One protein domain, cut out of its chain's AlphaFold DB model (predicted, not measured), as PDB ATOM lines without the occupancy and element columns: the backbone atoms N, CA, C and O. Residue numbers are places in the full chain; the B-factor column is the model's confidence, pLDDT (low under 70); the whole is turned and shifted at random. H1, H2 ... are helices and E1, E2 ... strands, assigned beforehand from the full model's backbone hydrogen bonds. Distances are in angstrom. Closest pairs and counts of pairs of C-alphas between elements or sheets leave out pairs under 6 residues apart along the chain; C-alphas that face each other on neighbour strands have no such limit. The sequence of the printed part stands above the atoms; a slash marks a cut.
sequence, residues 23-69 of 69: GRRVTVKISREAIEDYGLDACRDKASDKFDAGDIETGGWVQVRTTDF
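Overview. This is residues 23 to 69 of the 69 residues of an uncharacterized protein of Devosia sp. 66-22 (UniProt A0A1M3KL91). Two parallel strands, E1 and E2, lie side by side as a small sheet, and helix H2 crosses over one face of it. The short helix H1 sits at the end of E1, making a corner with H2. The printed part has 47 residues, in the order E1, H1, H2, E2, of mixed class. It is compact, with a radius of gyration of the C-alphas of 10.1 A, yet elongated, spanning 29 by 18 by 16 A.

Along the chain. E1, residues 25 to 31, begins at C-alpha 25 (103.295, 59.162, 79.533) and is 19.2 A long. H1 is residues 32 to 38. H2, residues 40 to 52, is 18.1 A long. E2, residues 61 to 64, ends at C-alpha 64 (104.323, 73.681, 87.507).

Arrangement. E1 and E2 are parallel neighbours at 26 degrees, with N 29 and O 62 2.8 A apart, within hydrogen-bond range. E1, H1, H2 and E2 form a strand-helix-strand unit, parallel strands joined through helices, with a left-handed crossover. The closest C-alphas of H2 and E2, Ala 47 and Val 64, are 6.0 A apart. H1 and H2 only just touch, only at the corner, with 3 pairs of C-alphas within 8 A, the closest Ile 35 and Cys 43 at 6.7 A; H2 does so with residues 40 to 43 alone. In H1 and H2 every O i to N i+4 pair is within hydrogen-bond range.

Size, cuts and confidence. The C-alphas of Gly 23 and Asp 37, the two farthest apart, are 30.5 A apart. The printed part has no cut and no long link. Mean pLDDT of the printed part is 71.9; residues 23 to 27, 40, 59 and 68 to 69 are under 70.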
ATOM      1  N   GLY A  23     106.556  58.179  73.187       56.44
ATOM      2  CA  GLY A  23     105.469  57.347  73.726       56.44
ATOM      3  C   GLY A  23     105.480  57.238  75.255       56.44
ATOM      4  O   GLY A  23     104.865  56.339  75.832       56.44
ATOM      5  N   ARG A  24     106.222  58.121  75.934       53.66
ATOM      6  CA  ARG A  24     106.290  58.165  77.397       53.66
ATOM      7  C   ARG A  24     105.145  59.016  77.921       53.66
ATOM      8  O   ARG A  24     105.015  60.173  77.537       53.66
ATOM      9  N   ARG A  25     104.337  58.434  78.806       62.59
ATOM     10  CA  ARG A  25     103.295  59.162  79.533       62.59
ATOM     11  C   ARG A  25     103.943  59.926  80.670       62.59
ATOM     12  O   ARG A  25     104.606  59.327  81.515       62.59
ATOM     13  N   VAL A  26     103.747  61.230  80.666       60.62
ATOM     14  CA  VAL A  26     104.252  62.144  81.679       60.62
ATOM     15  C   VAL A  26     103.045  62.788  82.323       60.62
ATOM     16  O   VAL A  26     102.183  63.344  81.641       60.62
ATOM     17  N   THR A  27     102.974  62.711  83.643       68.12
ATOM     18  CA  THR A  27     101.914  63.387  84.383       68.12
ATOM     19  C   THR A  27     102.356  64.818  84.636       68.12
ATOM     20  O   THR A  27     103.344  65.054  85.326       68.12
ATOM     21  N   VAL A  28     101.636  65.793  84.098       70.25
ATOM     22  CA  VAL A  28     101.883  67.205  84.391       70.25
ATOM     23  C   VAL A  28     100.901  67.650  85.463       70.25
ATOM     24  O   VAL A  28      99.688  67.568  85.276       70.25
ATOM     25  N   LYS A  29     101.423  68.112  86.600       74.25
ATOM     26  CA  LYS A  29     100.637  68.671  87.701       74.25
ATOM     27  C   LYS A  29     100.758  70.183  87.685       74.25
ATOM     28  O   LYS A  29     101.817  70.720  88.003       74.25
ATOM     29  N   ILE A  30      99.667  70.857  87.348       72.12
ATOM     30  CA  ILE A  30      99.619  72.316  87.334       72.12
ATOM     31  C   ILE A  30      98.721  72.776  88.478       72.12
ATOM     32  O   ILE A  30      97.566  72.349  88.586       72.12
ATOM     33  N   SER A  31      99.257  73.649  89.330       74.62
ATOM     34  CA  SER A  31      98.472  74.311  90.371       74.62
ATOM     35  C   SER A  31      97.412  75.212  89.740       74.62
ATOM     36  O   SER A  31      97.707  75.964  88.814       74.62
ATOM     37  N   ARG A  32      96.183  75.182  90.266       73.19
ATOM     38  CA  ARG A  32      95.075  75.999  89.748       73.19
ATOM     39  C   ARG A  32      95.409  77.492  89.717       73.19
ATOM     40  O   ARG A  32      95.105  78.138  88.726       73.19
ATOM     41  N   GLU A  33      96.091  78.001  90.740       74.75
ATOM     42  CA  GLU A  33      96.556  79.392  90.781       74.75
ATOM     43  C   GLU A  33      97.407  79.733  89.552       74.75
ATOM     44  O   GLU A  33      97.239  80.792  88.973       74.75
ATOM     45  N   ALA A  34      98.251  78.813  89.076       71.50
ATOM     46  CA  ALA A  34      99.070  79.038  87.885       71.50
ATOM     47  C   ALA A  34      98.229  79.041  86.604       71.50
ATOM     48  O   ALA A  34      98.488  79.818  85.692       71.50
ATOM     49  N   ILE A  35      97.183  78.213  86.558       74.38
ATOM     50  CA  ILE A  35      96.222  78.197  85.449       74.38
ATOM     51  C   ILE A  35      95.391  79.484  85.435       74.38
ATOM     52  O   ILE A  35      95.120  80.008  84.362       74.38
ATOM     53  N   GLU A  36      94.978  79.991  86.596       74.81
ATOM     54  CA  GLU A  36      94.185  81.222  86.701       74.81
ATOM     55  C   GLU A  36      95.021  82.480  86.429       74.81
ATOM     56  O   GLU A  36      94.504  83.409  85.813       74.81
ATOM     57  N   ASP A  37      96.297  82.497  86.823       77.06
ATOM     58  CA  ASP A  37      97.184  83.657  86.655       77.06
ATOM     59  C   ASP A  37      97.837  83.705  85.257       77.06
ATOM     60  O   ASP A  37      97.847  84.750  84.606       77.06
ATOM     61  N   TYR A  38      98.320  82.559  84.749       76.44
ATOM     62  CA  TYR A  38      99.081  82.469  83.489       76.44
ATOM     63  C   TYR A  38      98.356  81.725  82.360       76.44
ATOM     64  O   TYR A  38      98.699  81.886  81.187       76.44
ATOM     65  N   GLY A  39      97.356  80.905  82.681       73.56
ATOM     66  CA  GLY A  39      96.672  80.052  81.712       73.56
ATOM     67  C   GLY A  39      97.291  78.659  81.568       73.56
ATOM     68  O   GLY A  39      98.485  78.430  81.786       73.56
ATOM     69  N   LEU A  40      96.451  77.702  81.159       69.25
ATOM     70  CA  LEU A  40      96.847  76.304  80.965       69.25
ATOM     71  C   LEU A  40      97.932  76.153  79.885       69.25
ATOM     72  O   LEU A  40      98.840  75.349  80.064       69.25
ATOM     73  N   ASP A  41      97.870  76.929  78.797       70.81
ATOM     74  CA  ASP A  41      98.866  76.870  77.717       70.81
ATOM     75  C   ASP A  41     100.260  77.295  78.191       70.81
ATOM     76  O   ASP A  41     101.221  76.575  77.930       70.81
ATOM     77  N   ALA A  42     100.375  78.390  78.952       74.50
ATOM     78  CA  ALA A  42     101.654  78.837  79.508       74.50
ATOM     79  C   ALA A  42     102.230  77.809  80.493       74.50
ATOM     80  O   ALA A  42     103.420  77.496  80.463       74.50
ATOM     81  N   CYS A  43     101.374  77.225  81.334       73.62
ATOM     82  CA  CYS A  43     101.768  76.161  82.254       73.62
ATOM     83  C   CYS A  43     102.175  74.873  81.537       73.62
ATOM     84  O   CYS A  43     103.087  74.187  81.993       73.62
ATOM     85  N   ARG A  44     101.532  74.543  80.413       71.38
ATOM     86  CA  ARG A  44     101.895  73.386  79.591       71.38
ATOM     87  C   ARG A  44     103.240  73.597  78.906       71.38
ATOM     88  O   ARG A  44     104.043  72.671  78.886       71.38
ATOM     89  N   ASP A  45     103.490  74.796  78.388       76.88
ATOM     90  CA  ASP A  45     104.765  75.151  77.759       76.88
ATOM     91  C   ASP A  45     105.909  75.055  78.778       76.88
ATOM     92  O   ASP A  45     106.887  74.343  78.561       76.88
ATOM     93  N   LYS A  46     105.704  75.624  79.975       78.69
ATOM     94  CA  LYS A  46     106.657  75.544  81.088       78.69
ATOM     95  C   LYS A  46     106.894  74.114  81.580       78.69
ATOM     96  O   LYS A  46     108.024  73.736  81.881       78.69
ATOM     97  N   ALA A  47     105.842  73.299  81.645       73.62
ATOM     98  CA  ALA A  47     105.971  71.886  81.982       73.62
ATOM     99  C   ALA A  47     106.772  71.115  80.929       73.62
ATOM    100  O   ALA A  47     107.561  70.243  81.284       73.62
ATOM    101  N   SER A  48     106.565  71.429  79.649       73.06
ATOM    102  CA  SER A  48     107.308  70.825  78.548       73.06
ATOM    103  C   SER A  48     108.780  71.231  78.580       73.06
ATOM    104  O   SER A  48     109.632  70.379  78.368       73.06
ATOM    105  N   ASP A  49     109.081  72.493  78.892       78.81
ATOM    106  CA  ASP A  49     110.448  73.005  79.045       78.81
ATOM    107  C   ASP A  49     111.187  72.300  80.192       78.81
ATOM    108  O   ASP A  49     112.281  71.774  80.008       78.81
ATOM    109  N   LYS A  50     110.539  72.160  81.356       77.19
ATOM    110  CA  LYS A  50     111.074  71.372  82.478       77.19
ATOM    111  C   LYS A  50     111.276  69.905  82.141       77.19
ATOM    112  O   LYS A  50     112.263  69.301  82.553       77.19
ATOM    113  N   PHE A  51     110.330  69.328  81.410       71.94
ATOM    114  CA  PHE A  51     110.431  67.950  80.966       71.94
ATOM    115  C   PHE A  51     111.629  67.752  80.028       71.94
ATOM    116  O   PHE A  51     112.404  66.818  80.230       71.94
ATOM    117  N   ASP A  52     111.814  68.648  79.053       72.31
ATOM    118  CA  ASP A  52     112.943  68.635  78.115       72.31
ATOM    119  C   ASP A  52     114.284  68.873  78.830       72.31
ATOM    120  O   ASP A  52     115.267  68.177  78.576       72.31
ATOM    121  N   ALA A  53     114.293  69.758  79.830       78.06
ATOM    122  CA  ALA A  53     115.437  70.000  80.706       78.06
ATOM    123  C   ALA A  53     115.796  68.799  81.606       78.06
ATOM    124  O   ALA A  53     116.839  68.810  82.264       78.06
ATOM    125  N   GLY A  54     114.955  67.758  81.648       72.31
ATOM    126  CA  GLY A  54     115.136  66.596  82.515       72.31
ATOM    127  C   GLY A  54     114.803  66.867  83.984       72.31
ATOM    128  O   GLY A  54     115.137  66.045  84.839       72.31
ATOM    129  N   ASP A  55     114.119  67.976  84.279       75.12
ATOM    130  CA  ASP A  55     113.626  68.366  85.607       75.12
ATOM    131  C   ASP A  55     112.324  67.608  85.923       75.12
ATOM    132  O   ASP A  55     111.236  68.158  86.114       75.12
ATOM    133  N   ILE A  56     112.433  66.281  85.870       74.25
ATOM    134  CA  ILE A  56     111.341  65.345  86.109       74.25
ATOM    135  C   ILE A  56     111.498  64.833  87.533       74.25
ATOM    136  O   ILE A  56     112.553  64.324  87.918       74.25
ATOM    137  N   GLU A  57     110.435  64.924  88.321       75.12
ATOM    138  CA  GLU A  57     110.437  64.374  89.671       75.12
ATOM    139  C   GLU A  57     110.612  62.847  89.630       75.12
ATOM    140  O   GLU A  57     110.183  62.179  88.687       75.12
ATOM    141  N   THR A  58     111.157  62.265  90.705       70.62
ATOM    142  CA  THR A  58     111.363  60.806  90.881       70.62
ATOM    143  C   THR A  58     110.124  59.950  90.555       70.62
ATOM    144  O   THR A  58     110.245  58.766  90.248       70.62
ATOM    145  N   GLY A  59     108.924  60.534  90.594       65.06
ATOM    146  CA  GLY A  59     107.664  59.879  90.244       65.06
ATOM    147  C   GLY A  59     107.260  59.911  88.763       65.06
ATOM    148  O   GLY A  59     106.176  59.434  88.437       65.06
ATOM    149  N   GLY A  60     108.081  60.465  87.865       70.88
ATOM    150  CA  GLY A  60     107.752  60.574  86.437       70.88
ATOM    151  C   GLY A  60     106.710  61.654  86.129       70.88
ATOM    152  O   GLY A  60     105.961  61.542  85.158       70.88
ATOM    153  N   TRP A  61     106.638  62.687  86.968       72.56
ATOM    154  CA  TRP A  61     105.753  63.831  86.774       72.56
ATOM    155  C   TRP A  61     106.520  65.144  86.823       72.56
ATOM    156  O   TRP A  61     107.581  65.243  87.437       72.56
ATOM    157  N   VAL A  62     105.941  66.167  86.207       76.19
ATOM    158  CA  VAL A  62     106.446  67.539  86.260       76.19
ATOM    159  C   VAL A  62     105.424  68.388  86.993       76.19
ATOM    160  O   VAL A  62     104.230  68.316  86.696       76.19
ATOM    161  N   GLN A  63     105.878  69.176  87.967       77.69
ATOM    162  CA  GLN A  63     105.017  70.106  88.687       77.69
ATOM    163  C   GLN A  63     105.312  71.548  88.269       77.69
ATOM    164  O   GLN A  63     106.437  72.029  88.415       77.69
ATOM    165  N   VAL A  64     104.275  72.247  87.809       75.69
ATOM    166  CA  VAL A  64     104.323  73.681  87.507       75.69
ATOM    167  C   VAL A  64     103.494  74.433  88.537       75.69
ATOM    168  O   VAL A  64     102.328  74.113  88.789       75.69
ATOM    169  N   ARG A  65     104.128  75.426  89.158       76.88
ATOM    170  CA  ARG A  65     103.539  76.303  90.174       76.88
ATOM    171  C   ARG A  65     103.632  77.745  89.695       76.88
ATOM    172  O   ARG A  65     104.478  78.056  88.868       76.88
ATOM    173  N   THR A  66     102.830  78.635  90.270       72.31
ATOM    174  CA  THR A  66     102.939  80.087  90.034       72.31
ATOM    175  C   THR A  66     104.334  80.624  90.343       72.31
ATOM    176  O   THR A  66     104.793  81.527  89.666       72.31
ATOM    177  N   THR A  67     105.034  80.043  91.322       70.75
ATOM    178  CA  THR A  67     106.423  80.392  91.677       70.75
ATOM    179  C   THR A  67     107.464  79.979  90.638       70.75
ATOM    180  O   THR A  67     108.638  80.282  90.813       70.75
ATOM    181  N   ASP A  68     107.069  79.201  89.631       62.75
ATOM    182  CA  ASP A  68     107.951  78.748  88.555       62.75
ATOM    183  C   ASP A  68     108.022  79.733  87.376       62.75
ATOM    184  O   ASP A  68     108.870  79.592  86.491       62.75
ATOM    185  N   PHE A  69     107.112  80.709  87.377       63.19
ATOM    186  CA  PHE A  69     107.011  81.783  86.401       63.19
ATOM    187  C   PHE A  69     107.755  83.038  86.854       63.19
ATOM    188  O   PHE A  69     107.724  83.350  88.068       63.19
TER     189      PHE A  69